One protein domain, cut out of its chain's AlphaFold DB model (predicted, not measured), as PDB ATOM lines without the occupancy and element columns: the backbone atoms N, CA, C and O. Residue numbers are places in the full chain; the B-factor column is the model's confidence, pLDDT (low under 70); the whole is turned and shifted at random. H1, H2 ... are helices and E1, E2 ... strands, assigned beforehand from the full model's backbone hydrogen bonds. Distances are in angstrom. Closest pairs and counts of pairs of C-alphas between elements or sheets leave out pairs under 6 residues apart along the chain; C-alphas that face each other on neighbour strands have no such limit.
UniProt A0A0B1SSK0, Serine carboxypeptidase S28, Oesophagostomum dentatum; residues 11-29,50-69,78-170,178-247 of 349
ATOM      1  N   SER A  11      19.366  10.573 118.839       77.69
ATOM      2  CA  SER A  11      20.070   9.416 118.276       77.69
ATOM      3  C   SER A  11      19.125   8.379 117.661       77.69
ATOM      4  O   SER A  11      19.441   7.805 116.618       77.69
ATOM      5  N   LEU A  12      17.955   8.150 118.265       77.50
ATOM      6  CA  LEU A  12      16.965   7.204 117.757       77.50
ATOM      7  C   LEU A  12      16.246   7.770 116.528       77.50
ATOM      8  O   LEU A  12      16.016   7.038 115.564       77.50
ATOM      9  N   THR A  13      15.944   9.069 116.531       81.00
ATOM     10  CA  THR A  13      15.409   9.773 115.356       81.00
ATOM     11  C   THR A  13      16.379   9.676 114.181       81.00
ATOM     12  O   THR A  13      16.007   9.171 113.121       81.00
ATOM     13  N   LEU A  14      17.655  10.011 114.402       83.06
ATOM     14  CA  LEU A  14      18.708   9.889 113.392       83.06
ATOM     15  C   LEU A  14      18.861   8.448 112.879       83.06
ATOM     16  O   LEU A  14      19.012   8.227 111.679       83.06
ATOM     17  N   ALA A  15      18.793   7.445 113.759       83.69
ATOM     18  CA  ALA A  15      18.866   6.045 113.347       83.69
ATOM     19  C   ALA A  15      17.716   5.663 112.398       83.69
ATOM     20  O   ALA A  15      17.954   4.986 111.395       83.69
ATOM     21  N   ARG A  16      16.484   6.118 112.669       85.38
ATOM     22  CA  ARG A  16      15.339   5.877 111.776       85.38
ATOM     23  C   ARG A  16      15.533   6.554 110.419       85.38
ATOM     24  O   ARG A  16      15.299   5.909 109.401       85.38
ATOM     25  N   GLU A  17      16.020   7.793 110.397       87.88
ATOM     26  CA  GLU A  17      16.319   8.524 109.158       87.88
ATOM     27  C   GLU A  17      17.400   7.835 108.317       87.88
ATOM     28  O   GLU A  17      17.275   7.736 107.096       87.88
ATOM     29  N   ILE A  18      18.454   7.314 108.955       87.44
ATOM     30  CA  ILE A  18      19.515   6.565 108.269       87.44
ATOM     31  C   ILE A  18      18.953   5.287 107.640       87.44
ATOM     32  O   ILE A  18      19.271   4.982 106.488       87.44
ATOM     33  N   VAL A  19      18.128   4.529 108.370       88.75
ATOM     34  CA  VAL A  19      17.512   3.305 107.835       88.75
ATOM     35  C   VAL A  19      16.596   3.632 106.660       88.75
ATOM     36  O   VAL A  19      16.713   3.006 105.610       88.75
ATOM     37  N   GLU A  20      15.745   4.644 106.801       92.50
ATOM     38  CA  GLU A  20      14.853   5.092 105.736       92.50
ATOM     39  C   GLU A  20      15.621   5.516 104.479       92.50
ATOM     40  O   GLU A  20      15.305   5.078 103.373       92.50
ATOM     41  N   ARG A  21      16.677   6.320 104.645       92.50
ATOM     42  CA  ARG A  21      17.549   6.739 103.543       92.50
ATOM     43  C   ARG A  21      18.177   5.538 102.840       92.50
ATOM     44  O   ARG A  21      18.226   5.510 101.615       92.50
ATOM     45  N   ASN A  22      18.642   4.543 103.595       91.50
ATOM     46  CA  ASN A  22      19.226   3.330 103.022       91.50
ATOM     47  C   ASN A  22      18.201   2.507 102.238       91.50
ATOM     48  O   ASN A  22      18.547   1.997 101.176       91.50
ATOM     49  N   ILE A  23      16.953   2.420 102.714       92.44
ATOM     50  CA  ILE A  23      15.861   1.791 101.959       92.44
ATOM     51  C   ILE A  23      15.679   2.498 100.612       92.44
ATOM     52  O   ILE A  23      15.659   1.824  99.586       92.44
ATOM     53  N   GLY A  24      15.637   3.836 100.596       92.00
ATOM     54  CA  GLY A  24      15.577   4.611  99.351       92.00
ATOM     55  C   GLY A  24      16.742   4.295  98.408       92.00
ATOM     56  O   GLY A  24      16.528   3.898  97.270       92.00
ATOM     57  N   ILE A  25      17.980   4.331  98.916       90.94
ATOM     58  CA  ILE A  25      19.183   4.008  98.128       90.94
ATOM     59  C   ILE A  25      19.128   2.595  97.534       90.94
ATOM     60  O   ILE A  25      19.610   2.380  96.423       90.94
ATOM     61  N   TRP A  26      18.604   1.611  98.269       91.12
ATOM     62  CA  TRP A  26      18.463   0.253  97.748       91.12
ATOM     63  C   TRP A  26      17.469   0.202  96.591       91.12
ATOM     64  O   TRP A  26      17.777  -0.415  95.575       91.12
ATOM     65  N   LEU A  27      16.321   0.861  96.735       90.56
ATOM     66  CA  LEU A  27      15.242   0.852  95.746       90.56
ATOM     67  C   LEU A  27      15.567   1.668  94.486       90.56
ATOM     68  O   LEU A  27      15.156   1.275  93.399       90.56
ATOM     69  N   ASP A  28      16.343   2.747  94.615       85.62
ATOM     70  CA  ASP A  28      16.712   3.626  93.495       85.62
ATOM     71  C   ASP A  28      17.825   3.042  92.604       85.62
ATOM     72  O   ASP A  28      18.034   3.477  91.469       85.62
ATOM     73  N   ARG A  29      18.584   2.057  93.099       72.81
ATOM     74  CA  ARG A  29      19.672   1.445  92.327       72.81
ATOM     75  C   ARG A  29      19.117   0.462  91.300       72.81
ATOM     76  O   ARG A  29      18.542  -0.562  91.657       72.81
ATOM     77  N   GLU A  50      22.232 -30.237  99.936       59.28
ATOM     78  CA  GLU A  50      21.572 -29.812  98.703       59.28
ATOM     79  C   GLU A  50      20.145 -29.324  99.011       59.28
ATOM     80  O   GLU A  50      19.357 -30.031  99.637       59.28
ATOM     81  N   GLU A  51      19.838 -28.081  98.624       60.09
ATOM     82  CA  GLU A  51      18.526 -27.460  98.841       60.09
ATOM     83  C   GLU A  51      17.448 -28.217  98.062       60.09
ATOM     84  O   GLU A  51      17.615 -28.520  96.876       60.09
ATOM     85  N   ARG A  52      16.305 -28.462  98.707       64.00
ATOM     86  CA  ARG A  52      15.137 -28.999  98.023       64.00
ATOM     87  C   ARG A  52      14.642 -28.059  96.930       64.00
ATOM     88  O   ARG A  52      14.491 -26.854  97.127       64.00
ATOM     89  N   GLY A  53      14.328 -28.627  95.766       57.97
ATOM     90  CA  GLY A  53      13.647 -27.890  94.706       57.97
ATOM     91  C   GLY A  53      12.323 -27.297  95.222       57.97
ATOM     92  O   GLY A  53      11.610 -27.958  95.975       57.97
ATOM     93  N   PRO A  54      11.967 -26.056  94.851       57.75
ATOM     94  CA  PRO A  54      10.746 -25.416  95.336       57.75
ATOM     95  C   PRO A  54       9.505 -26.230  94.956       57.75
ATOM     96  O   PRO A  54       9.443 -26.742  93.837       57.75
ATOM     97  N   LEU A  55       8.506 -26.265  95.845       54.38
ATOM     98  CA  LEU A  55       7.250 -26.994  95.623       54.38
ATOM     99  C   LEU A  55       6.623 -26.632  94.263       54.38
ATOM    100  O   LEU A  55       6.619 -25.470  93.825       54.38
ATOM    101  N   THR A  56       6.106 -27.650  93.588       65.38
ATOM    102  CA  THR A  56       5.361 -27.547  92.334       65.38
ATOM    103  C   THR A  56       4.004 -26.878  92.560       65.38
ATOM    104  O   THR A  56       3.478 -26.837  93.673       65.38
ATOM    105  N   ALA A  57       3.404 -26.347  91.489       53.56
ATOM    106  CA  ALA A  57       2.059 -25.771  91.560       53.56
ATOM    107  C   ALA A  57       1.018 -26.794  92.059       53.56
ATOM    108  O   ALA A  57       0.159 -26.441  92.858       53.56
ATOM    109  N   ALA A  58       1.165 -28.065  91.670       54.59
ATOM    110  CA  ALA A  58       0.299 -29.157  92.105       54.59
ATOM    111  C   ALA A  58       0.441 -29.468  93.608       54.59
ATOM    112  O   ALA A  58      -0.564 -29.640  94.292       54.59
ATOM    113  N   GLU A  59       1.666 -29.475  94.152       55.69
ATOM    114  CA  GLU A  59       1.890 -29.638  95.600       55.69
ATOM    115  C   GLU A  59       1.277 -28.476  96.395       55.69
ATOM    116  O   GLU A  59       0.665 -28.692  97.438       55.69
ATOM    117  N   LEU A  60       1.379 -27.244  95.881       54.84
ATOM    118  CA  LEU A  60       0.762 -26.065  96.497       54.84
ATOM    119  C   LEU A  60      -0.776 -26.099  96.471       54.84
ATOM    120  O   LEU A  60      -1.395 -25.514  97.359       54.84
ATOM    121  N   GLU A  61      -1.389 -26.740  95.473       51.84
ATOM    122  CA  GLU A  61      -2.849 -26.894  95.360       51.84
ATOM    123  C   GLU A  61      -3.406 -28.052  96.199       51.84
ATOM    124  O   GLU A  61      -4.524 -27.947  96.706       51.84
ATOM    125  N   ALA A  62      -2.624 -29.123  96.374       46.44
ATOM    126  CA  ALA A  62      -2.970 -30.291  97.191       46.44
ATOM    127  C   ALA A  62      -2.801 -30.057  98.707       46.44
ATOM    128  O   ALA A  62      -3.229 -30.882  99.516       46.44
ATOM    129  N   ALA A  63      -2.185 -28.936  99.092       48.56
ATOM    130  CA  ALA A  63      -2.071 -28.479 100.469       48.56
ATOM    131  C   ALA A  63      -3.441 -28.446 101.177       48.56
ATOM    132  O   ALA A  63      -4.404 -27.925 100.602       48.56
ATOM    133  N   PRO A  64      -3.546 -28.891 102.444       49.94
ATOM    134  CA  PRO A  64      -4.734 -28.611 103.237       49.94
ATOM    135  C   PRO A  64      -4.952 -27.089 103.281       49.94
ATOM    136  O   PRO A  64      -4.046 -26.332 103.610       49.94
ATOM    137  N   LYS A  65      -6.143 -26.624 102.896       49.69
ATOM    138  CA  LYS A  65      -6.444 -25.183 102.777       49.69
ATOM    139  C   LYS A  65      -6.826 -24.527 104.106       49.69
ATOM    140  O   LYS A  65      -6.956 -23.309 104.163       49.69
ATOM    141  N   ALA A  66      -7.029 -25.331 105.145       49.38
ATOM    142  CA  ALA A  66      -7.475 -24.897 106.458       49.38
ATOM    143  C   ALA A  66      -6.650 -25.593 107.554       49.38
ATOM    144  O   ALA A  66      -6.212 -26.732 107.348       49.38
ATOM    145  N   PRO A  67      -6.415 -24.915 108.690       50.94
ATOM    146  CA  PRO A  67      -5.611 -25.450 109.777       50.94
ATOM    147  C   PRO A  67      -6.270 -26.664 110.437       50.94
ATOM    148  O   PRO A  67      -7.490 -26.831 110.433       50.94
ATOM    149  N   ILE A  68      -5.429 -27.481 111.067       53.50
ATOM    150  CA  ILE A  68      -5.833 -28.351 112.172       53.50
ATOM    151  C   ILE A  68      -6.269 -27.391 113.285       53.50
ATOM    152  O   ILE A  68      -5.422 -26.626 113.729       53.50
ATOM    153  N   GLU A  69      -7.557 -27.354 113.652       51.25
ATOM    154  CA  GLU A  69      -8.160 -26.316 114.513       51.25
ATOM    155  C   GLU A  69      -7.261 -25.849 115.678       51.25
ATOM    156  O   GLU A  69      -7.251 -26.421 116.765       51.25
ATOM    157  N   PRO A  78     -12.048  -7.461 108.682       72.88
ATOM    158  CA  PRO A  78     -10.654  -7.162 108.383       72.88
ATOM    159  C   PRO A  78     -10.539  -5.841 107.599       72.88
ATOM    160  O   PRO A  78     -11.289  -5.627 106.641       72.88
ATOM    161  N   PRO A  79      -9.600  -4.947 107.963       82.00
ATOM    162  CA  PRO A  79      -9.424  -3.683 107.257       82.00
ATOM    163  C   PRO A  79      -9.055  -3.923 105.788       82.00
ATOM    164  O   PRO A  79      -8.428  -4.924 105.435       82.00
ATOM    165  N   ALA A  80      -9.433  -2.984 104.917       85.06
ATOM    166  CA  ALA A  80      -9.226  -3.118 103.480       85.06
ATOM    167  C   ALA A  80      -7.753  -3.404 103.134       85.06
ATOM    168  O   ALA A  80      -6.851  -2.663 103.521       85.06
ATOM    169  N   GLY A  81      -7.525  -4.475 102.371       87.56
ATOM    170  CA  GLY A  81      -6.194  -4.909 101.943       87.56
ATOM    171  C   GLY A  81      -5.497  -5.887 102.889       87.56
ATOM    172  O   GLY A  81      -4.498  -6.478 102.476       87.56
ATOM    173  N   TYR A  82      -6.008  -6.104 104.105       93.44
ATOM    174  CA  TYR A  82      -5.497  -7.131 105.010       93.44
ATOM    175  C   TYR A  82      -6.036  -8.520 104.660       93.44
ATOM    176  O   TYR A  82      -7.226  -8.711 104.426       93.44
ATOM    177  N   GLU A  83      -5.143  -9.504 104.668       90.81
ATOM    178  CA  GLU A  83      -5.462 -10.922 104.539       90.81
ATOM    179  C   GLU A  83      -4.525 -11.724 105.446       90.81
ATOM    180  O   GLU A  83      -3.329 -11.443 105.537       90.81
ATOM    181  N   THR A  84      -5.067 -12.759 106.076       89.88
ATOM    182  CA  THR A  84      -4.297 -13.809 106.745       89.88
ATOM    183  C   THR A  84      -4.512 -15.125 106.013       89.88
ATOM    184  O   THR A  84      -5.574 -15.356 105.431       89.88
ATOM    185  N   GLY A  85      -3.503 -15.985 106.011       88.75
ATOM    186  CA  GLY A  85      -3.590 -17.277 105.357       88.75
ATOM    187  C   GLY A  85      -2.439 -18.195 105.717       88.75
ATOM    188  O   GLY A  85      -1.595 -17.888 106.559       88.75
ATOM    189  N   PHE A  86      -2.406 -19.337 105.040       90.81
ATOM    190  CA  PHE A  86      -1.365 -20.336 105.211       90.81
ATOM    191  C   PHE A  86      -0.623 -20.576 103.900       90.81
ATOM    192  O   PHE A  86      -1.208 -20.646 102.817       90.81
ATOM    193  N   PHE A  87       0.691 -20.707 104.010       91.69
ATOM    194  CA  PHE A  87       1.581 -21.086 102.932       91.69
ATOM    195  C   PHE A  87       2.098 -22.502 103.188       91.69
ATOM    196  O   PHE A  87       2.592 -22.802 104.275       91.69
ATOM    197  N   LEU A  88       1.973 -23.382 102.194       91.25
ATOM    198  CA  LEU A  88       2.478 -24.746 102.305       91.25
ATOM    199  C   LEU A  88       4.010 -24.733 102.256       91.25
ATOM    200  O   LEU A  88       4.600 -24.309 101.262       91.25
ATOM    201  N   GLN A  89       4.636 -25.241 103.311       93.38
ATOM    202  CA  GLN A  89       6.080 -25.417 103.415       93.38
ATOM    203  C   GLN A  89       6.445 -26.899 103.477       93.38
ATOM    204  O   GLN A  89       5.702 -27.681 104.076       93.38
ATOM    205  N   PRO A  90       7.595 -27.316 102.923       92.56
ATOM    206  CA  PRO A  90       8.147 -28.622 103.240       92.56
ATOM    207  C   PRO A  90       8.561 -28.656 104.718       92.56
ATOM    208  O   PRO A  90       9.042 -27.675 105.286       92.56
ATOM    209  N   MET A  91       8.377 -29.809 105.355       91.75
ATOM    210  CA  MET A  91       8.804 -30.015 106.740       91.75
ATOM    211  C   MET A  91      10.334 -29.934 106.857       91.75
ATOM    212  O   MET A  91      10.857 -29.340 107.805       91.75
ATOM    213  N   ASP A  92      11.025 -30.463 105.845       92.94
ATOM    214  CA  ASP A  92      12.474 -30.448 105.710       92.94
ATOM    215  C   ASP A  92      12.895 -29.888 104.339       92.94
ATOM    216  O   ASP A  92      12.526 -30.431 103.295       92.94
ATOM    217  N   HIS A  93      13.666 -28.799 104.337       90.56
ATOM    218  CA  HIS A  93      14.246 -28.205 103.124       90.56
ATOM    219  C   HIS A  93      15.520 -28.908 102.639       90.56
ATOM    220  O   HIS A  93      16.029 -28.561 101.574       90.56
ATOM    221  N   PHE A  94      16.040 -29.872 103.400       89.31
ATOM    222  CA  PHE A  94      17.316 -30.552 103.146       89.31
ATOM    223  C   PHE A  94      17.162 -32.050 102.866       89.31
ATOM    224  O   PHE A  94      18.161 -32.739 102.669       89.31
ATOM    225  N   ASP A  95      15.924 -32.546 102.814       85.31
ATOM    226  CA  ASP A  95      15.600 -33.914 102.418       85.31
ATOM    227  C   ASP A  95      14.527 -33.916 101.318       85.31
ATOM    228  O   ASP A  95      13.331 -33.741 101.561       85.31
ATOM    229  N   ASN A  96      14.973 -34.139 100.079       74.75
ATOM    230  CA  ASN A  96      14.109 -34.249  98.902       74.75
ATOM    231  C   ASN A  96      13.205 -35.487  98.915       74.75
ATOM    232  O   ASN A  96      12.204 -35.509  98.201       74.75
ATOM    233  N   GLN A  97      13.550 -36.516  99.690       79.81
ATOM    234  CA  GLN A  97      12.760 -37.739  99.787       79.81
ATOM    235  C   GLN A  97      11.648 -37.625 100.827       79.81
ATOM    236  O   GLN A  97      10.736 -38.447 100.820       79.81
ATOM    237  N   ASN A  98      11.685 -36.608 101.694       80.94
ATOM    238  CA  ASN A  98      10.651 -36.371 102.688       80.94
ATOM    239  C   ASN A  98       9.433 -35.672 102.049       80.94
ATOM    240  O   ASN A  98       9.481 -34.471 101.752       80.94
ATOM    241  N   PRO A  99       8.294 -36.370 101.866       83.56
ATOM    242  CA  PRO A  99       7.119 -35.769 101.245       83.56
ATOM    243  C   PRO A  99       6.341 -34.879 102.223       83.56
ATOM    244  O   PRO A  99       5.362 -34.253 101.828       83.56
ATOM    245  N   LYS A 100       6.720 -34.845 103.509       88.06
ATOM    246  CA  LYS A 100       5.943 -34.157 104.539       88.06
ATOM    247  C   LYS A 100       6.023 -32.648 104.367       88.06
ATOM    248  O   LYS A 100       7.083 -32.069 104.129       88.06
ATOM    249  N   SER A 101       4.885 -32.014 104.592       90.31
ATOM    250  CA  SER A 101       4.702 -30.572 104.547       90.31
ATOM    251  C   SER A 101       3.922 -30.097 105.765       90.31
ATOM    252  O   SER A 101       3.285 -30.889 106.461       90.31
ATOM    253  N   PHE A 102       3.950 -28.794 106.012       92.31
ATOM    254  CA  PHE A 102       3.138 -28.139 107.026       92.31
ATOM    255  C   PHE A 102       2.611 -26.799 106.509       92.31
ATOM    256  O   PHE A 102       3.081 -26.273 105.498       92.31
ATOM    257  N   LEU A 103       1.607 -26.264 107.195       92.38
ATOM    258  CA  LEU A 103       1.025 -24.964 106.890       92.38
ATOM    259  C   LEU A 103       1.695 -23.899 107.755       92.38
ATOM    260  O   LEU A 103       1.583 -23.929 108.976       92.38
ATOM    261  N   GLN A 104       2.388 -22.962 107.118       94.69
ATOM    262  CA  GLN A 104       3.003 -21.818 107.780       94.69
ATOM    263  C   GLN A 104       2.100 -20.599 107.647       94.69
ATOM    264  O   GLN A 104       1.734 -20.212 106.535       94.69
ATOM    265  N   ARG A 105       1.740 -19.981 108.767       93.88
ATOM    266  CA  ARG A 105       0.860 -18.815 108.767       93.88
ATOM    267  C   ARG A 105       1.579 -17.577 108.240       93.88
ATOM    268  O   ARG A 105       2.751 -17.340 108.535       93.88
ATOM    269  N   TYR A 106       0.860 -16.751 107.492       94.69
ATOM    270  CA  TYR A 106       1.313 -15.425 107.100       94.69
ATOM    271  C   TYR A 106       0.185 -14.403 107.225       94.69
ATOM    272  O   TYR A 106      -0.995 -14.719 107.078       94.69
ATOM    273  N   HIS A 107       0.582 -13.152 107.411       94.38
ATOM    274  CA  HIS A 107      -0.269 -11.977 107.296       94.38
ATOM    275  C   HIS A 107       0.204 -11.148 106.107       94.38
ATOM    276  O   HIS A 107       1.409 -11.029 105.877       94.38
ATOM    277  N   LYS A 108      -0.709 -10.547 105.349       94.19
ATOM    278  CA  LYS A 108      -0.376  -9.563 104.316       94.19
ATOM    279  C   LYS A 108      -1.294  -8.357 104.405       94.19
ATOM    280  O   LYS A 108      -2.444  -8.481 104.810       94.19
ATOM    281  N   ASN A 109      -0.784  -7.195 104.019       95.38
ATOM    282  CA  ASN A 109      -1.575  -5.981 103.900       95.38
ATOM    283  C   ASN A 109      -1.164  -5.188 102.651       95.38
ATOM    284  O   ASN A 109      -0.015  -4.757 102.517       95.38
ATOM    285  N   SER A 110      -2.119  -4.994 101.739       95.44
ATOM    286  CA  SER A 110      -1.936  -4.255 100.490       95.44
ATOM    287  C   SER A 110      -2.297  -2.774 100.576       95.44
ATOM    288  O   SER A 110      -2.204  -2.088  99.563       95.44
ATOM    289  N   GLN A 111      -2.698  -2.264 101.743       95.00
ATOM    290  CA  GLN A 111      -3.173  -0.887 101.923       95.00
ATOM    291  C   GLN A 111      -2.204   0.178 101.375       95.00
ATOM    292  O   GLN A 111      -2.642   1.211 100.871       95.00
ATOM    293  N   TRP A 112      -0.891  -0.060 101.451       95.06
ATOM    294  CA  TRP A 112       0.131   0.876 100.964       95.06
ATOM    295  C   TRP A 112       0.728   0.494  99.613       95.06
ATOM    296  O   TRP A 112       1.558   1.238  99.096       95.06
ATOM    297  N   ALA A 113       0.327  -0.636  99.032       94.81
ATOM    298  CA  ALA A 113       0.930  -1.141  97.811       94.81
ATOM    299  C   ALA A 113       0.643  -0.206  96.627       94.81
ATOM    300  O   ALA A 113      -0.507   0.118  96.328       94.81
ATOM    301  N   LYS A 114       1.699   0.201  95.921       93.75
ATOM    302  CA  LYS A 114       1.612   0.944  94.657       93.75
ATOM    303  C   LYS A 114       2.150   0.091  93.505       93.75
ATOM    304  O   LYS A 114       3.038  -0.733  93.735       93.75
ATOM    305  N   PRO A 115       1.671   0.282  92.262       89.38
ATOM    306  CA  PRO A 115       2.278  -0.354  91.094       89.38
ATOM    307  C   PRO A 115       3.789  -0.088  91.039       89.38
ATOM    308  O   PRO A 115       4.220   1.060  91.127       89.38
ATOM    309  N   GLY A 116       4.592  -1.149  90.934       85.56
ATOM    310  CA  GLY A 116       6.059  -1.065  90.945       85.56
ATOM    311  C   GLY A 116       6.700  -0.842  92.325       85.56
ATOM    312  O   GLY A 116       7.924  -0.772  92.411       85.56
ATOM    313  N   GLY A 117       5.907  -0.750  93.397       92.19
ATOM    314  CA  GLY A 117       6.400  -0.637  94.770       92.19
ATOM    315  C   GLY A 117       7.038  -1.934  95.292       92.19
ATOM    316  O   GLY A 117       6.755  -3.017  94.772       92.19
ATOM    317  N   PRO A 118       7.908  -1.855  96.315       95.94
ATOM    318  CA  PRO A 118       8.610  -3.013  96.862       95.94
ATOM    319  C   PRO A 118       7.701  -3.918  97.705       95.94
ATOM    320  O   PRO A 118       6.596  -3.549  98.094       95.94
ATOM    321  N   ASN A 119       8.212  -5.093  98.063       97.12
ATOM    322  CA  ASN A 119       7.621  -5.961  99.077       97.12
ATOM    323  C   ASN A 119       8.420  -5.841 100.378       97.12
ATOM    324  O   ASN A 119       9.642  -6.015 100.380       97.12
ATOM    325  N   PHE A 120       7.745  -5.555 101.485       97.38
ATOM    326  CA  PHE A 120       8.317  -5.564 102.828       97.38
ATOM    327  C   PHE A 120       7.874  -6.835 103.539       97.38
ATOM    328  O   PHE A 120       6.681  -7.112 103.602       97.38
ATOM    329  N   LEU A 121       8.821  -7.601 104.074       97.19
ATOM    330  CA  LEU A 121       8.536  -8.842 104.791       97.19
ATOM    331  C   LEU A 121       9.110  -8.793 106.202       97.19
ATOM    332  O   LEU A 121      10.329  -8.785 106.364       97.19
ATOM    333  N   LEU A 122       8.252  -8.809 107.216       94.19
ATOM    334  CA  LEU A 122       8.662  -9.077 108.587       94.19
ATOM    335  C   LEU A 122       8.831 -10.590 108.783       94.19
ATOM    336  O   LEU A 122       7.933 -11.369 108.469       94.19
ATOM    337  N   ILE A 123       9.995 -11.008 109.279       94.50
ATOM    338  CA  ILE A 123      10.245 -12.401 109.651       94.50
ATOM    339  C   ILE A 123       9.883 -12.580 111.126       94.50
ATOM    340  O   ILE A 123      10.513 -11.961 111.996       94.50
ATOM    341  N   GLY A 124       8.890 -13.431 111.387       86.38
ATOM    342  CA  GLY A 124       8.419 -13.771 112.724       86.38
ATOM    343  C   GLY A 124       9.516 -14.377 113.599       86.38
ATOM    344  O   GLY A 124      10.430 -15.053 113.115       86.38
ATOM    345  N   GLY A 125       9.439 -14.075 114.892       81.81
ATOM    346  CA  GLY A 125      10.373 -14.552 115.911       81.81
ATOM    347  C   GLY A 125       9.852 -15.765 116.680       81.81
ATOM    348  O   GLY A 125       9.043 -16.547 116.193       81.81
ATOM    349  N   GLU A 126      10.318 -15.894 117.912       85.12
ATOM    350  CA  GLU A 126      10.077 -16.981 118.861       85.12
ATOM    351  C   GLU A 126       8.699 -16.926 119.552       85.12
ATOM    352  O   GLU A 126       8.570 -17.219 120.740       85.12
ATOM    353  N   ALA A 127       7.656 -16.514 118.828       78.12
ATOM    354  CA  ALA A 127       6.312 -16.339 119.370       78.12
ATOM    355  C   ALA A 127       5.240 -16.417 118.269       78.12
ATOM    356  O   ALA A 127       5.564 -16.259 117.090       78.12
ATOM    357  N   PRO A 128       3.957 -16.614 118.640       83.00
ATOM    358  CA  PRO A 128       2.856 -16.412 117.710       83.00
ATOM    359  C   PRO A 128       2.928 -15.017 117.084       83.00
ATOM    360  O   PRO A 128       3.144 -14.034 117.792       83.00
ATOM    361  N   GLU A 129       2.718 -14.926 115.776       80.44
ATOM    362  CA  GLU A 129       2.844 -13.699 114.994       80.44
ATOM    363  C   GLU A 129       1.491 -12.956 114.930       80.44
ATOM    364  O   GLU A 129       0.568 -13.398 114.233       80.44
ATOM    365  N   PRO A 130       1.295 -11.850 115.674       80.88
ATOM    366  CA  PRO A 130       0.018 -11.142 115.701       80.88
ATOM    367  C   PRO A 130      -0.191 -10.257 114.460       80.88
ATOM    368  O   PRO A 130       0.757  -9.629 113.978       80.88
ATOM    369  N   PRO A 131      -1.447 -10.052 114.017       86.50
ATOM    370  CA  PRO A 131      -1.752  -9.236 112.838       86.50
ATOM    371  C   PRO A 131      -1.373  -7.757 113.004       86.50
ATOM    372  O   PRO A 131      -1.170  -7.052 112.016       86.50
ATOM    373  N   LYS A 132      -1.185  -7.278 114.248       83.56
ATOM    374  CA  LYS A 132      -0.715  -5.910 114.541       83.56
ATOM    375  C   LYS A 132       0.539  -5.540 113.750       83.56
ATOM    376  O   LYS A 132       0.727  -4.365 113.450       83.56
ATOM    377  N   TRP A 133       1.382  -6.517 113.415       85.12
ATOM    378  CA  TRP A 133       2.601  -6.256 112.673       85.12
ATOM    379  C   TRP A 133       2.329  -5.733 111.272       85.12
ATOM    380  O   TRP A 133       3.103  -4.896 110.835       85.12
ATOM    381  N   VAL A 134       1.231  -6.111 110.612       91.06
ATOM    382  CA  VAL A 134       0.860  -5.594 109.280       91.06
ATOM    383  C   VAL A 134      -0.267  -4.552 109.315       91.06
ATOM    384  O   VAL A 134      -0.602  -3.984 108.278       91.06
ATOM    385  N   LEU A 135      -0.851  -4.294 110.490       89.88
ATOM    386  CA  LEU A 135      -2.009  -3.405 110.664       89.88
ATOM    387  C   LEU A 135      -1.702  -2.099 111.412       89.88
ATOM    388  O   LEU A 135      -2.357  -1.089 111.180       89.88
ATOM    389  N   ASN A 136      -0.739  -2.091 112.335       86.69
ATOM    390  CA  ASN A 136      -0.507  -0.934 113.198       86.69
ATOM    391  C   ASN A 136       0.380   0.115 112.507       86.69
ATOM    392  O   ASN A 136       1.604   0.067 112.631       86.69
ATOM    393  N   GLU A 137      -0.234   1.097 111.835       87.62
ATOM    394  CA  GLU A 137       0.470   2.149 111.072       87.62
ATOM    395  C   GLU A 137       1.540   2.901 111.869       87.62
ATOM    396  O   GLU A 137       2.468   3.457 111.283       87.62
ATOM    397  N   ASN A 138       1.432   2.921 113.199       83.69
ATOM    398  CA  ASN A 138       2.391   3.612 114.048       83.69
ATOM    399  C   ASN A 138       3.744   2.889 114.094       83.69
ATOM    400  O   ASN A 138       4.751   3.510 114.416       83.69
ATOM    401  N   ILE A 139       3.809   1.591 113.781       84.12
ATOM    402  CA  ILE A 139       5.065   0.833 113.763       84.12
ATOM    403  C   ILE A 139       5.976   1.388 112.659       84.12
ATOM    404  O   ILE A 139       5.572   1.513 111.506       84.12
ATOM    405  N   THR A 140       7.245   1.665 112.986       86.06
ATOM    406  CA  THR A 140       8.166   2.396 112.088       86.06
ATOM    407  C   THR A 140       8.288   1.785 110.692       86.06
ATOM    408  O   THR A 140       8.380   2.497 109.701       86.06
ATOM    409  N   TYR A 141       8.313   0.459 110.569       87.06
ATOM    410  CA  TYR A 141       8.494  -0.132 109.245       87.06
ATOM    411  C   TYR A 141       7.233  -0.011 108.370       87.06
ATOM    412  O   TYR A 141       7.349   0.038 107.148       87.06
ATOM    413  N   LEU A 142       6.051   0.137 108.982       91.50
ATOM    414  CA  LEU A 142       4.810   0.453 108.275       91.50
ATOM    415  C   LEU A 142       4.754   1.926 107.859       91.50
ATOM    416  O   LEU A 142       4.263   2.229 106.772       91.50
ATOM    417  N   THR A 143       5.360   2.842 108.629       93.44
ATOM    418  CA  THR A 143       5.536   4.233 108.166       93.44
ATOM    419  C   THR A 143       6.427   4.289 106.922       93.44
ATOM    420  O   THR A 143       6.150   5.045 105.990       93.44
ATOM    421  N   TRP A 144       7.455   3.435 106.844       94.69
ATOM    422  CA  TRP A 144       8.253   3.267 105.627       94.69
ATOM    423  C   TRP A 144       7.473   2.585 104.500       94.69
ATOM    424  O   TRP A 144       7.568   3.035 103.362       94.69
ATOM    425  N   ALA A 145       6.666   1.558 104.786       95.75
ATOM    426  CA  ALA A 145       5.824   0.915 103.777       95.75
ATOM    427  C   ALA A 145       4.892   1.932 103.100       95.75
ATOM    428  O   ALA A 145       4.831   1.999 101.873       95.75
ATOM    429  N   LYS A 146       4.264   2.805 103.897       95.31
ATOM    430  CA  LYS A 146       3.446   3.930 103.424       95.31
ATOM    431  C   LYS A 146       4.232   4.897 102.539       95.31
ATOM    432  O   LYS A 146       3.737   5.307 101.490       95.31
ATOM    433  N   LYS A 147       5.462   5.238 102.933       95.31
ATOM    434  CA  LYS A 147       6.340   6.144 102.177       95.31
ATOM    435  C   LYS A 147       6.770   5.560 100.828       95.31
ATOM    436  O   LYS A 147       6.688   6.251  99.817       95.31
ATOM    437  N   PHE A 148       7.203   4.301 100.812       95.81
ATOM    438  CA  PHE A 148       7.756   3.642  99.623       95.81
ATOM    439  C   PHE A 148       6.707   2.921  98.766       95.81
ATOM    440  O   PHE A 148       7.045   2.389  97.713       95.81
ATOM    441  N   GLY A 149       5.437   2.915  99.180       96.06
ATOM    442  CA  GLY A 149       4.365   2.260  98.436       96.06
ATOM    443  C   GLY A 149       4.446   0.731  98.486       96.06
ATOM    444  O   GLY A 149       4.213   0.074  97.471       96.06
ATOM    445  N   ALA A 150       4.861   0.170  99.626       96.69
ATOM    446  CA  ALA A 150       5.196  -1.242  99.744       96.69
ATOM    447  C   ALA A 150       3.970  -2.135  99.983       96.69
ATOM    448  O   ALA A 150       3.079  -1.794 100.760       96.69
ATOM    449  N   MET A 151       3.978  -3.327  99.385       96.25
ATOM    450  CA  MET A 151       3.157  -4.449  99.845       96.25
ATOM    451  C   MET A 151       3.783  -5.028 101.115       96.25
ATOM    452  O   MET A 151       4.982  -5.308 101.129       96.25
ATOM    453  N   VAL A 152       2.994  -5.224 102.168       97.06
ATOM    454  CA  VAL A 152       3.503  -5.695 103.459       97.06
ATOM    455  C   VAL A 152       3.123  -7.150 103.688       97.06
ATOM    456  O   VAL A 152       1.972  -7.535 103.504       97.06
ATOM    457  N   TYR A 153       4.087  -7.933 104.153       96.44
ATOM    458  CA  TYR A 153       3.934  -9.308 104.598       96.44
ATOM    459  C   TYR A 153       4.534  -9.473 105.999       96.44
ATOM    460  O   TYR A 153       5.540  -8.843 106.328       96.44
ATOM    461  N   SER A 154       3.962 -10.369 106.798       95.12
ATOM    462  CA  SER A 154       4.614 -10.971 107.959       95.12
ATOM    463  C   SER A 154       4.485 -12.488 107.867       95.12
ATOM    464  O   SER A 154       3.393 -12.991 107.603       95.12
ATOM    465  N   LEU A 155       5.590 -13.211 108.038       96.62
ATOM    466  CA  LEU A 155       5.621 -14.672 107.980       96.62
ATOM    467  C   LEU A 155       5.918 -15.229 109.370       96.62
ATOM    468  O   LEU A 155       6.978 -14.947 109.929       96.62
ATOM    469  N   GLU A 156       5.000 -16.031 109.905       93.88
ATOM    470  CA  GLU A 156       5.159 -16.654 111.216       93.88
ATOM    471  C   GLU A 156       6.273 -17.700 111.200       93.88
ATOM    472  O   GLU A 156       6.485 -18.407 110.214       93.88
ATOM    473  N   HIS A 157       7.009 -17.809 112.303       94.19
ATOM    474  CA  HIS A 157       8.077 -18.789 112.412       94.19
ATOM    475  C   HIS A 157       7.515 -20.214 112.503       94.19
ATOM    476  O   HIS A 157       6.564 -20.464 113.243       94.19
ATOM    477  N   ARG A 158       8.137 -21.180 111.806       94.19
ATOM    478  CA  ARG A 158       7.822 -22.610 111.994       94.19
ATOM    479  C   ARG A 158       7.838 -22.971 113.483       94.19
ATOM    480  O   ARG A 158       8.724 -22.496 114.186       94.19
ATOM    481  N   TYR A 159       6.928 -23.827 113.944       93.31
ATOM    482  CA  TYR A 159       6.770 -24.244 115.349       93.31
ATOM    483  C   TYR A 159       6.148 -23.219 116.311       93.31
ATOM    484  O   TYR A 159       5.866 -23.583 117.453       93.31
ATOM    485  N   TYR A 160       5.891 -21.980 115.892       89.25
ATOM    486  CA  TYR A 160       5.277 -20.964 116.750       89.25
ATOM    487  C   TYR A 160       3.875 -20.595 116.266       89.25
ATOM    488  O   TYR A 160       3.569 -20.693 115.078       89.25
ATOM    489  N   GLY A 161       3.025 -20.173 117.207       88.06
ATOM    490  CA  GLY A 161       1.634 -19.810 116.937       88.06
ATOM    491  C   GLY A 161       0.870 -20.910 116.212       88.06
ATOM    492  O   GLY A 161       0.823 -22.044 116.686       88.06
ATOM    493  N   ASP A 162       0.307 -20.566 115.059       89.75
ATOM    494  CA  ASP A 162      -0.531 -21.478 114.276       89.75
ATOM    495  C   ASP A 162       0.281 -22.260 113.229       89.75
ATOM    496  O   ASP A 162      -0.261 -23.073 112.479       89.75
ATOM    497  N   SER A 163       1.598 -22.046 113.180       92.12
ATOM    498  CA  SER A 163       2.520 -22.750 112.288       92.12
ATOM    499  C   SER A 163       2.985 -24.077 112.907       92.12
ATOM    500  O   SER A 163       4.164 -24.251 113.230       92.12
ATOM    501  N   ILE A 164       2.048 -25.021 113.082       91.19
ATOM    502  CA  ILE A 164       2.313 -26.356 113.652       91.19
ATOM    503  C   ILE A 164       3.071 -27.243 112.659       91.19
ATOM    504  O   ILE A 164       2.642 -27.437 111.521       91.19
ATOM    505  N   VAL A 165       4.133 -27.898 113.129       91.94
ATOM    506  CA  VAL A 165       4.924 -28.867 112.365       91.94
ATOM    507  C   VAL A 165       4.702 -30.283 112.904       91.94
ATOM    508  O   VAL A 165       5.093 -30.616 114.019       91.94
ATOM    509  N   GLY A 166       4.069 -31.142 112.098       87.06
ATOM    510  CA  GLY A 166       3.955 -32.587 112.361       87.06
ATOM    511  C   GLY A 166       3.039 -33.005 113.521       87.06
ATOM    512  O   GLY A 166       3.002 -34.189 113.846       87.06
ATOM    513  N   GLY A 167       2.319 -32.062 114.134       86.38
ATOM    514  CA  GLY A 167       1.427 -32.284 115.276       86.38
ATOM    515  C   GLY A 167      -0.036 -31.949 115.000       86.38
ATOM    516  O   GLY A 167      -0.441 -31.755 113.857       86.38
ATOM    517  N   ASN A 168      -0.820 -31.855 116.073       82.25
ATOM    518  CA  ASN A 168      -2.213 -31.400 116.053       82.25
ATOM    519  C   ASN A 168      -2.483 -30.410 117.198       82.25
ATOM    520  O   ASN A 168      -1.574 -30.077 117.947       82.25
ATOM    521  N   ALA A 169      -3.725 -29.950 117.352       75.81
ATOM    522  CA  ALA A 169      -4.083 -28.970 118.376       75.81
ATOM    523  C   ALA A 169      -3.810 -29.432 119.823       75.81
ATOM    524  O   ALA A 169      -3.467 -28.619 120.676       75.81
ATOM    525  N   SER A 170      -3.948 -30.730 120.111       82.62
ATOM    526  CA  SER A 170      -3.752 -31.297 121.454       82.62
ATOM    527  C   SER A 170      -2.293 -31.635 121.763       82.62
ATOM    528  O   SER A 170      -1.903 -31.670 122.925       82.62
ATOM    529  N   TYR A 178      13.207 -30.447 113.267       92.00
ATOM    530  CA  TYR A 178      13.204 -29.463 112.180       92.00
ATOM    531  C   TYR A 178      13.080 -28.017 112.682       92.00
ATOM    532  O   TYR A 178      12.951 -27.096 111.867       92.00
ATOM    533  N   LEU A 179      13.125 -27.796 114.000       92.25
ATOM    534  CA  LEU A 179      13.182 -26.469 114.602       92.25
ATOM    535  C   LEU A 179      14.624 -25.959 114.546       92.25
ATOM    536  O   LEU A 179      15.430 -26.167 115.449       92.25
ATOM    537  N   SER A 180      14.962 -25.284 113.449       88.88
ATOM    538  CA  SER A 180      16.234 -24.580 113.321       88.88
ATOM    539  C   SER A 180      16.069 -23.271 112.563       88.88
ATOM    540  O   SER A 180      15.212 -23.137 111.685       88.88
ATOM    541  N   SER A 181      16.951 -22.317 112.854       87.50
ATOM    542  CA  SER A 181      17.034 -21.060 112.110       87.50
ATOM    543  C   SER A 181      17.316 -21.274 110.628       87.50
ATOM    544  O   SER A 181      16.806 -20.546 109.782       87.50
ATOM    545  N   THR A 182      18.106 -22.299 110.305       88.00
ATOM    546  CA  THR A 182      18.436 -22.653 108.926       88.00
ATOM    547  C   THR A 182      17.177 -23.071 108.177       88.00
ATOM    548  O   THR A 182      16.891 -22.514 107.127       88.00
ATOM    549  N   GLN A 183      16.364 -23.960 108.745       93.06
ATOM    550  CA  GLN A 183      15.096 -24.343 108.131       93.06
ATOM    551  C   GLN A 183      14.134 -23.148 107.966       93.06
ATOM    552  O   GLN A 183      13.534 -22.989 106.906       93.06
ATOM    553  N   MET A 184      14.050 -22.254 108.959       93.75
ATOM    554  CA  MET A 184      13.229 -21.037 108.859       93.75
ATOM    555  C   MET A 184      13.686 -20.096 107.732       93.75
ATOM    556  O   MET A 184      12.869 -19.497 107.038       93.75
ATOM    557  N   LEU A 185      14.993 -19.949 107.510       92.06
ATOM    558  CA  LEU A 185      15.508 -19.125 106.408       92.06
ATOM    559  C   LEU A 185      15.088 -19.673 105.041       92.06
ATOM    560  O   LEU A 185      14.787 -18.900 104.130       92.06
ATOM    561  N   TYR A 186      15.026 -20.996 104.908       94.12
ATOM    562  CA  TYR A 186      14.558 -21.644 103.688       94.12
ATOM    563  C   TYR A 186      13.030 -21.598 103.560       94.12
ATOM    564  O   TYR A 186      12.536 -21.435 102.444       94.12
ATOM    565  N   ASP A 187      12.279 -21.584 104.669       96.50
ATOM    566  CA  ASP A 187      10.849 -21.242 104.639       96.50
ATOM    567  C   ASP A 187      10.638 -19.851 104.031       96.50
ATOM    568  O   ASP A 187       9.852 -19.691 103.096       96.50
ATOM    569  N   VAL A 188      11.385 -18.846 104.503       96.50
ATOM    570  CA  VAL A 188      11.314 -17.467 103.987       96.50
ATOM    571  C   VAL A 188      11.677 -17.421 102.499       96.50
ATOM    572  O   VAL A 188      10.979 -16.783 101.707       96.50
ATOM    573  N   ALA A 189      12.741 -18.115 102.085       95.06
ATOM    574  CA  ALA A 189      13.143 -18.193 100.683       95.06
ATOM    575  C   ALA A 189      12.054 -18.829  99.803       95.06
ATOM    576  O   ALA A 189      11.719 -18.293  98.740       95.06
ATOM    577  N   ASN A 190      11.476 -19.948 100.249       94.50
ATOM    578  CA  ASN A 190      10.402 -20.645  99.548       94.50
ATOM    579  C   ASN A 190       9.125 -19.796  99.484       94.50
ATOM    580  O   ASN A 190       8.513 -19.697  98.421       94.50
ATOM    581  N   PHE A 191       8.784 -19.089 100.564       96.19
ATOM    582  CA  PHE A 191       7.662 -18.151 100.610       96.19
ATOM    583  C   PHE A 191       7.822 -17.035  99.571       96.19
ATOM    584  O   PHE A 191       6.946 -16.846  98.725       96.19
ATOM    585  N   ILE A 192       8.972 -16.346  99.547       95.25
ATOM    586  CA  ILE A 192       9.250 -15.278  98.571       95.25
ATOM    587  C   ILE A 192       9.153 -15.810  97.136       95.25
ATOM    588  O   ILE A 192       8.526 -15.183  96.278       95.25
ATOM    589  N   ARG A 193       9.756 -16.971  96.849       93.19
ATOM    590  CA  ARG A 193       9.689 -17.603  95.520       93.19
ATOM    591  C   ARG A 193       8.248 -17.969  95.148       93.19
ATOM    592  O   ARG A 193       7.838 -17.726  94.013       93.19
ATOM    593  N   GLY A 194       7.478 -18.506  96.091       90.19
ATOM    594  CA  GLY A 194       6.070 -18.856  95.915       90.19
ATOM    595  C   GLY A 194       5.202 -17.639  95.603       90.19
ATOM    596  O   GLY A 194       4.442 -17.662  94.634       90.19
ATOM    597  N   VAL A 195       5.365 -16.543  96.350       90.88
ATOM    598  CA  VAL A 195       4.649 -15.284  96.096       90.88
ATOM    599  C   VAL A 195       5.011 -14.715  94.723       90.88
ATOM    600  O   VAL A 195       4.107 -14.383  93.953       90.88
ATOM    601  N   LYS A 196       6.305 -14.662  94.368       89.25
ATOM    602  CA  LYS A 196       6.765 -14.204  93.040       89.25
ATOM    603  C   LYS A 196       6.120 -15.006  91.905       89.25
ATOM    604  O   LYS A 196       5.658 -14.412  90.936       89.25
ATOM    605  N   ARG A 197       6.031 -16.335  92.038       87.56
ATOM    606  CA  ARG A 197       5.378 -17.211  91.045       87.56
ATOM    607  C   ARG A 197       3.880 -16.949  90.924       87.56
ATOM    608  O   ARG A 197       3.388 -16.809  89.814       87.56
ATOM    609  N   ARG A 198       3.164 -16.869  92.051       85.19
ATOM    610  CA  ARG A 198       1.699 -16.695  92.066       85.19
ATOM    611  C   ARG A 198       1.252 -15.334  91.539       85.19
ATOM    612  O   ARG A 198       0.189 -15.230  90.947       85.19
ATOM    613  N   THR A 199       2.045 -14.294  91.781       84.06
ATOM    614  CA  THR A 199       1.676 -12.906  91.451       84.06
ATOM    615  C   THR A 199       2.330 -12.391  90.172       84.06
ATOM    616  O   THR A 199       1.998 -11.298  89.724       84.06
ATOM    617  N   ASN A 200       3.292 -13.136  89.611       81.12
ATOM    618  CA  ASN A 200       4.212 -12.667  88.571       81.12
ATOM    619  C   ASN A 200       4.905 -11.329  88.930       81.12
ATOM    620  O   ASN A 200       5.323 -10.569  88.057       81.12
ATOM    621  N   ASN A 201       5.007 -11.021  90.230       77.94
ATOM    622  CA  ASN A 201       5.561  -9.771  90.727       77.94
ATOM    623  C   ASN A 201       7.090  -9.867  90.812       77.94
ATOM    624  O   ASN A 201       7.642 -10.684  91.555       77.94
ATOM    625  N   THR A 202       7.781  -9.006  90.069       82.12
ATOM    626  CA  THR A 202       9.249  -8.908  90.049       82.12
ATOM    627  C   THR A 202       9.798  -7.842  90.996       82.12
ATOM    628  O   THR A 202      11.015  -7.666  91.064       82.12
ATOM    629  N   ALA A 203       8.929  -7.163  91.753       89.19
ATOM    630  CA  ALA A 203       9.317  -6.124  92.692       89.19
ATOM    631  C   ALA A 203      10.321  -6.633  93.742       89.19
ATOM    632  O   ALA A 203      10.254  -7.793  94.185       89.19
ATOM    633  N   PRO A 204      11.259  -5.769  94.166       92.69
ATOM    634  CA  PRO A 204      12.287  -6.141  95.124       92.69
ATOM    635  C   PRO A 204      11.695  -6.443  96.501       92.69
ATOM    636  O   PRO A 204      10.658  -5.905  96.885       92.69
ATOM    637  N   TRP A 205      12.389  -7.295  97.256       95.31
ATOM    638  CA  TRP A 205      12.022  -7.656  98.625       95.31
ATOM    639  C   TRP A 205      13.001  -7.040  99.616       95.31
ATOM    640  O   TRP A 205      14.214  -7.186  99.459       95.31
ATOM    641  N   ILE A 206      12.477  -6.390 100.649       95.69
ATOM    642  CA  ILE A 206      13.239  -5.944 101.815       95.69
ATOM    643  C   ILE A 206      12.691  -6.681 103.030       95.69
ATOM    644  O   ILE A 206      11.484  -6.685 103.267       95.69
ATOM    645  N   VAL A 207      13.577  -7.320 103.789       94.75
ATOM    646  CA  VAL A 207      13.193  -8.096 104.974       94.75
ATOM    647  C   VAL A 207      13.477  -7.329 106.261       94.75
ATOM    648  O   VAL A 207      14.464  -6.600 106.371       94.75
ATOM    649  N   PHE A 208      12.619  -7.515 107.251       92.06
ATOM    650  CA  PHE A 208      12.671  -6.870 108.553       92.06
ATOM    651  C   PHE A 208      12.649  -7.931 109.649       92.06
ATOM    652  O   PHE A 208      12.059  -8.998 109.485       92.06
ATOM    653  N   GLY A 209      13.247  -7.617 110.792       84.62
ATOM    654  CA  GLY A 209      13.066  -8.402 112.005       84.62
ATOM    655  C   GLY A 209      13.738  -7.780 113.228       84.62
ATOM    656  O   GLY A 209      14.512  -6.819 113.128       84.62
ATOM    657  N   GLY A 210      13.401  -8.289 114.411       74.44
ATOM    658  CA  GLY A 210      13.914  -7.824 115.694       74.44
ATOM    659  C   GLY A 210      14.160  -8.957 116.687       74.44
ATOM    660  O   GLY A 210      13.661 -10.058 116.511       74.44
ATOM    661  N   SER A 211      14.971  -8.703 117.712       71.50
ATOM    662  CA  SER A 211      15.525  -9.740 118.601       71.50
ATOM    663  C   SER A 211      16.185 -10.904 117.836       71.50
ATOM    664  O   SER A 211      17.112 -10.690 117.072       71.50
ATOM    665  N   TYR A 212      15.726 -12.141 117.937       65.44
ATOM    666  CA  TYR A 212      16.216 -13.238 117.098       65.44
ATOM    667  C   TYR A 212      16.118 -12.933 115.577       65.44
ATOM    668  O   TYR A 212      16.923 -13.419 114.773       65.44
ATOM    669  N   SER A 213      15.232 -12.012 115.169       55.16
ATOM    670  CA  SER A 213      15.085 -11.551 113.789       55.16
ATOM    671  C   SER A 213      15.733 -10.189 113.402       55.16
ATOM    672  O   SER A 213      15.703  -9.899 112.207       55.16
ATOM    673  N   GLY A 214      16.562  -9.459 114.217       45.06
ATOM    674  CA  GLY A 214      17.540  -8.372 113.737       45.06
ATOM    675  C   GLY A 214      19.104  -8.374 114.125       45.06
ATOM    676  O   GLY A 214      19.562  -9.376 114.627       45.06
ATOM    677  N   LYS A 215      19.898  -7.251 114.048       37.66
ATOM    678  CA  LYS A 215      21.301  -6.871 114.586       37.66
ATOM    679  C   LYS A 215      22.436  -7.906 114.479       37.66
ATOM    680  O   LYS A 215      22.234  -9.029 114.065       37.66
ATOM    681  N   LYS A 216      23.735  -7.666 114.723       33.59
ATOM    682  CA  LYS A 216      24.788  -6.602 114.807       33.59
ATOM    683  C   LYS A 216      25.920  -6.876 115.873       33.59
ATOM    684  O   LYS A 216      25.725  -6.407 116.980       33.59
ATOM    685  N   SER A 217      27.056  -7.574 115.627       32.34
ATOM    686  CA  SER A 217      28.335  -7.475 116.391       32.34
ATOM    687  C   SER A 217      29.571  -7.974 115.604       32.34
ATOM    688  O   SER A 217      29.448  -8.676 114.604       32.34
ATOM    689  N   LYS A 218      30.752  -7.495 115.997       39.78
ATOM    690  CA  LYS A 218      32.061  -7.565 115.333       39.78
ATOM    691  C   LYS A 218      33.018  -8.229 116.344       39.78
ATOM    692  O   LYS A 218      32.982  -7.817 117.499       39.78
ATOM    693  N   THR A 219      33.876  -9.153 115.872       36.19
ATOM    694  CA  THR A 219      34.909  -9.965 116.594       36.19
ATOM    695  C   THR A 219      34.351 -11.079 117.509       36.19
ATOM    696  O   THR A 219      33.650 -10.742 118.440       36.19
ATOM    697  N   LEU A 220      34.630 -12.395 117.371       36.00
ATOM    698  CA  LEU A 220      35.826 -13.153 116.929       36.00
ATOM    699  C   LEU A 220      35.501 -14.585 116.382       36.00
ATOM    700  O   LEU A 220      34.687 -15.333 116.908       36.00
ATOM    701  N   ARG A 221      36.261 -14.977 115.349       39.84
ATOM    702  CA  ARG A 221      36.800 -16.312 114.972       39.84
ATOM    703  C   ARG A 221      35.953 -17.570 114.702       39.84
ATOM    704  O   ARG A 221      36.575 -18.472 114.166       39.84
ATOM    705  N   ASN A 222      34.626 -17.653 114.878       35.31
ATOM    706  CA  ASN A 222      33.861 -18.843 114.399       35.31
ATOM    707  C   ASN A 222      32.476 -18.576 113.742       35.31
ATOM    708  O   ASN A 222      31.687 -19.496 113.557       35.31
ATOM    709  N   ASN A 223      32.200 -17.341 113.297       34.38
ATOM    710  CA  ASN A 223      31.215 -16.962 112.257       34.38
ATOM    711  C   ASN A 223      29.800 -17.610 112.269       34.38
ATOM    712  O   ASN A 223      29.174 -17.721 111.209       34.38
ATOM    713  N   MET A 224      29.227 -17.969 113.421       35.22
ATOM    714  CA  MET A 224      27.774 -18.156 113.526       35.22
ATOM    715  C   MET A 224      27.147 -16.795 113.831       35.22
ATOM    716  O   MET A 224      27.083 -16.356 114.977       35.22
ATOM    717  N   LYS A 225      26.745 -16.090 112.770       38.25
ATOM    718  CA  LYS A 225      25.874 -14.913 112.916       38.25
ATOM    719  C   LYS A 225      24.548 -15.365 113.570       38.25
ATOM    720  O   LYS A 225      24.306 -16.538 113.432       38.25
ATOM    721  N   CYS A 226      23.708 -14.564 114.222       46.47
ATOM    722  CA  CYS A 226      22.389 -14.984 114.737       46.47
ATOM    723  C   CYS A 226      21.345 -13.938 114.403       46.47
ATOM    724  O   CYS A 226      21.047 -13.052 115.193       46.47
ATOM    725  N   ASN A 227      20.839 -13.993 113.174       67.56
ATOM    726  CA  ASN A 227      19.789 -13.085 112.793       67.56
ATOM    727  C   ASN A 227      19.011 -13.490 111.537       67.56
ATOM    728  O   ASN A 227      19.562 -13.367 110.450       67.56
ATOM    729  N   LEU A 228      17.718 -13.816 111.641       81.00
ATOM    730  CA  LEU A 228      16.935 -14.229 110.470       81.00
ATOM    731  C   LEU A 228      16.919 -13.200 109.319       81.00
ATOM    732  O   LEU A 228      17.216 -13.571 108.187       81.00
ATOM    733  N   ALA A 229      16.664 -11.909 109.559       85.38
ATOM    734  CA  ALA A 229      16.585 -10.917 108.471       85.38
ATOM    735  C   ALA A 229      17.932 -10.687 107.752       85.38
ATOM    736  O   ALA A 229      18.019 -10.699 106.523       85.38
ATOM    737  N   LEU A 230      19.015 -10.506 108.506       82.75
ATOM    738  CA  LEU A 230      20.360 -10.281 107.974       82.75
ATOM    739  C   LEU A 230      20.959 -11.572 107.398       82.75
ATOM    740  O   LEU A 230      21.653 -11.507 106.383       82.75
ATOM    741  N   TRP A 231      20.684 -12.738 107.991       80.44
ATOM    742  CA  TRP A 231      21.032 -14.034 107.408       80.44
ATOM    743  C   TRP A 231      20.308 -14.262 106.094       80.44
ATOM    744  O   TRP A 231      20.937 -14.738 105.157       80.44
ATOM    745  N   MET A 232      19.038 -13.872 105.993       87.31
ATOM    746  CA  MET A 232      18.281 -13.989 104.755       87.31
ATOM    747  C   MET A 232      18.949 -13.186 103.635       87.31
ATOM    748  O   MET A 232      19.198 -13.723 102.559       87.31
ATOM    749  N   ARG A 233      19.348 -11.932 103.902       88.19
ATOM    750  CA  ARG A 233      20.106 -11.130 102.925       88.19
ATOM    751  C   ARG A 233      21.482 -11.722 102.607       88.19
ATOM    752  O   ARG A 233      21.950 -11.583 101.483       88.19
ATOM    753  N   GLN A 234      22.143 -12.358 103.573       83.81
ATOM    754  CA  GLN A 234      23.455 -12.971 103.357       83.81
ATOM    755  C   GLN A 234      23.381 -14.275 102.547       83.81
ATOM    756  O   GLN A 234      24.248 -14.500 101.708       83.81
ATOM    757  N   LEU A 235      22.406 -15.142 102.831       82.44
ATOM    758  CA  LEU A 235      22.259 -16.453 102.195       82.44
ATOM    759  C   LEU A 235      21.552 -16.365 100.845       82.44
ATOM    760  O   LEU A 235      21.919 -17.083  99.923       82.44
ATOM    761  N   PHE A 236      20.579 -15.463 100.714       85.69
ATOM    762  CA  PHE A 236      19.766 -15.319  99.510       85.69
ATOM    763  C   PHE A 236      19.830 -13.891  98.953       85.69
ATOM    764  O   PHE A 236      18.793 -13.222  98.838       85.69
ATOM    765  N   PRO A 237      21.029 -13.401  98.582       85.75
ATOM    766  CA  PRO A 237      21.168 -12.049  98.070       85.75
ATOM    767  C   PRO A 237      20.369 -11.830  96.773       85.75
ATOM    768  O   PRO A 237      19.797 -10.764  96.573       85.75
ATOM    769  N   ASP A 238      20.211 -12.868  95.952       85.75
ATOM    770  CA  ASP A 238      19.429 -12.790  94.713       85.75
ATOM    771  C   ASP A 238      17.908 -12.670  94.957       85.75
ATOM    772  O   ASP A 238      17.150 -12.278  94.063       85.75
ATOM    773  N   LEU A 239      17.422 -13.036  96.153       88.50
ATOM    774  CA  LEU A 239      15.996 -12.968  96.499       88.50
ATOM    775  C   LEU A 239      15.622 -11.675  97.216       88.50
ATOM    776  O   LEU A 239      14.530 -11.155  96.965       88.50
ATOM    777  N   VAL A 240      16.501 -11.195  98.098       91.25
ATOM    778  CA  VAL A 240      16.257 -10.092  99.031       91.25
ATOM    779  C   VAL A 240      17.249  -8.969  98.767       91.25
ATOM    780  O   VAL A 240      18.453  -9.153  98.915       91.25
ATOM    781  N   LEU A 241      16.739  -7.786  98.435       92.44
ATOM    782  CA  LEU A 241      17.525  -6.601  98.093       92.44
ATOM    783  C   LEU A 241      18.185  -5.963  99.325       92.44
ATOM    784  O   LEU A 241      19.338  -5.533  99.276       92.44
ATOM    785  N   GLY A 242      17.465  -5.922 100.446       90.69
ATOM    786  CA  GLY A 242      17.913  -5.277 101.679       90.69
ATOM    787  C   GLY A 242      17.341  -5.944 102.923       90.69
ATOM    788  O   GLY A 242      16.333  -6.645 102.858       90.69
ATOM    789  N   ALA A 243      17.995  -5.727 104.063       90.94
ATOM    790  CA  ALA A 243      17.549  -6.248 105.348       90.94
ATOM    791  C   ALA A 243      17.718  -5.211 106.458       90.94
ATOM    792  O   ALA A 243      18.754  -4.545 106.544       90.94
ATOM    793  N   VAL A 244      16.720  -5.118 107.333       88.50
ATOM    794  CA  VAL A 244      16.723  -4.251 108.515       88.50
ATOM    795  C   VAL A 244      16.541  -5.105 109.763       88.50
ATOM    796  O   VAL A 244      15.509  -5.741 109.951       88.50
ATOM    797  N   GLY A 245      17.543  -5.083 110.640       82.62
ATOM    798  CA  GLY A 245      17.518  -5.817 111.900       82.62
ATOM    799  C   GLY A 245      17.554  -4.911 113.132       82.62
ATOM    800  O   GLY A 245      18.547  -4.222 113.341       82.62
ATOM    801  N   SER A 246      16.527  -4.958 113.986       74.94
ATOM    802  CA  SER A 246      16.374  -4.118 115.191       74.94
ATOM    803  C   SER A 246      16.665  -4.868 116.502       74.94
ATOM    804  O   SER A 246      15.945  -5.802 116.819       74.94
ATOM    805  N   SER A 247      17.608  -4.400 117.333       66.56
ATOM    806  CA  SER A 247      17.796  -4.844 118.745       66.56
ATOM    807  C   SER A 247      18.085  -6.333 118.973       66.56
ATOM    808  O   SER A 247      17.346  -7.031 119.648       66.56
TER     809      SER A 247
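AT A GLANCE: This is residues 11 to 29, 50 to 69, 78 to 170 and 178 to 247 of the 349 residues of the protein "Serine carboxypeptidase S28" of Oesophagostomum dentatum (UniProt A0A0B1SSK0). A strongly twisted sheet of six strands forms the core, with helices over both faces: the sheet curls round the long helix H5, H6 packs on H5 nearly at a right angle, and H4 and H1 cover the other face, H1 at the E6 edge. The long hairpin of E1 and E2 makes the opposite edge, with H3 over E2 and the small H2 near the far end of E1, while residues 218 to 224 of a long loop stick out. The printed part has 202 residues, with six named helices and six named strands in the order H1 H2 E1 E2 E3 H3 H4 E4 H5 E5 H6 E6, and its class is mixed, helices and strands. The mixed sheet runs E1 E2 E4 E3 E5 E6, in three layers with H1, H2 and H4 on one face and H5 and H6 on the other. The whole is compact, with a radius of gyration of the C-alphas of 16.7 A and spans of 49 by 48 by 33 A.

HOW THE PARTS SIT: In the sheet, E1, residues 82 to 90, and E2, residues 101 to 109, form an antiparallel hairpin, with N 85 and O 106 3.0 A apart. E2 is antiparallel to E4, residues 151 to 155, with N 107 and O 154 at 2.8 A. E4 is parallel to E3, residues 119 to 123, with N 122 and O 153 at 2.9 A. E3 is parallel to E5, residues 205 to 210, with N 121 and O 206 at 2.9 A, and E5 to E6, residues 242 to 246, with N 244 and O 207 at 2.9 A. H5, residues 181 to 199, is on the sheet, which curls round it; the closest C-alphas of H5 and E1 are those of Asp 187 and Gln 89, 6.5 A apart. With its residues 181 to 189 alone H5 touches H6, residues 228 to 235, about perpendicular at 78 degrees; their closest C-alphas are those of Leu 185 and Met 232, 6.1 A apart. H6 lies over E5 and E6 at a height over the sheet of 8.3 A. H4, residues 140 to 148, lies over E3 at a height of 8.9 A and runs along the strands, at 1 degrees to E3 on the local plane. E3, H3, residues 132 to 135, H4 and E4 make a strand-helix-strand unit, two parallel neighbour strands with helices between, as do E5, H6 and E6; both crossovers are right-handed. H3 is on the same face as H4. H1, residues 11 to 28, only just touches H4 with its residues 16 to 24 alone, with 3 pairs of C-alphas within 8 A, the closest those of Glu 20 and Trp 144 at 6.8 A. H2, residues 57 to 62, is on the sheet and apart from H5. Every O i to N i+4 pair is within hydrogen-bond range in H1, H2, H4, H5 and H6; H3 is too short for such a pair.

IN THESE COORDINATES: E1 and E2 measure 25.5 A and 25.4 A from first to last C-alpha, and E5 17.2 A. H5 measures 27.0 A, H1 25.7 A and H4 12.5 A. H1 begins with C-alpha 11 at (20.070, 9.416, 118.276), H5 with C-alpha 181 at (17.034, -21.060, 112.110), and E6 ends with C-alpha 246 at (16.374, -4.118, 115.191).

THE WHOLE: The two C-alphas farthest apart are those of Ser 11 and Gln 97, at 51.2 A. Residues 30 to 49, 70 to 77 and 171 to 177 are not printed, and the C-alphas across these cuts are 32.0 A, 20.3 A and 19.4 A apart. Of the links printed whole, E5 to H6 is long, with 17 residues. The mean pLDDT of the printed part is 81.8; residues 50 to 69, 212 to 227 and 247 are under 70.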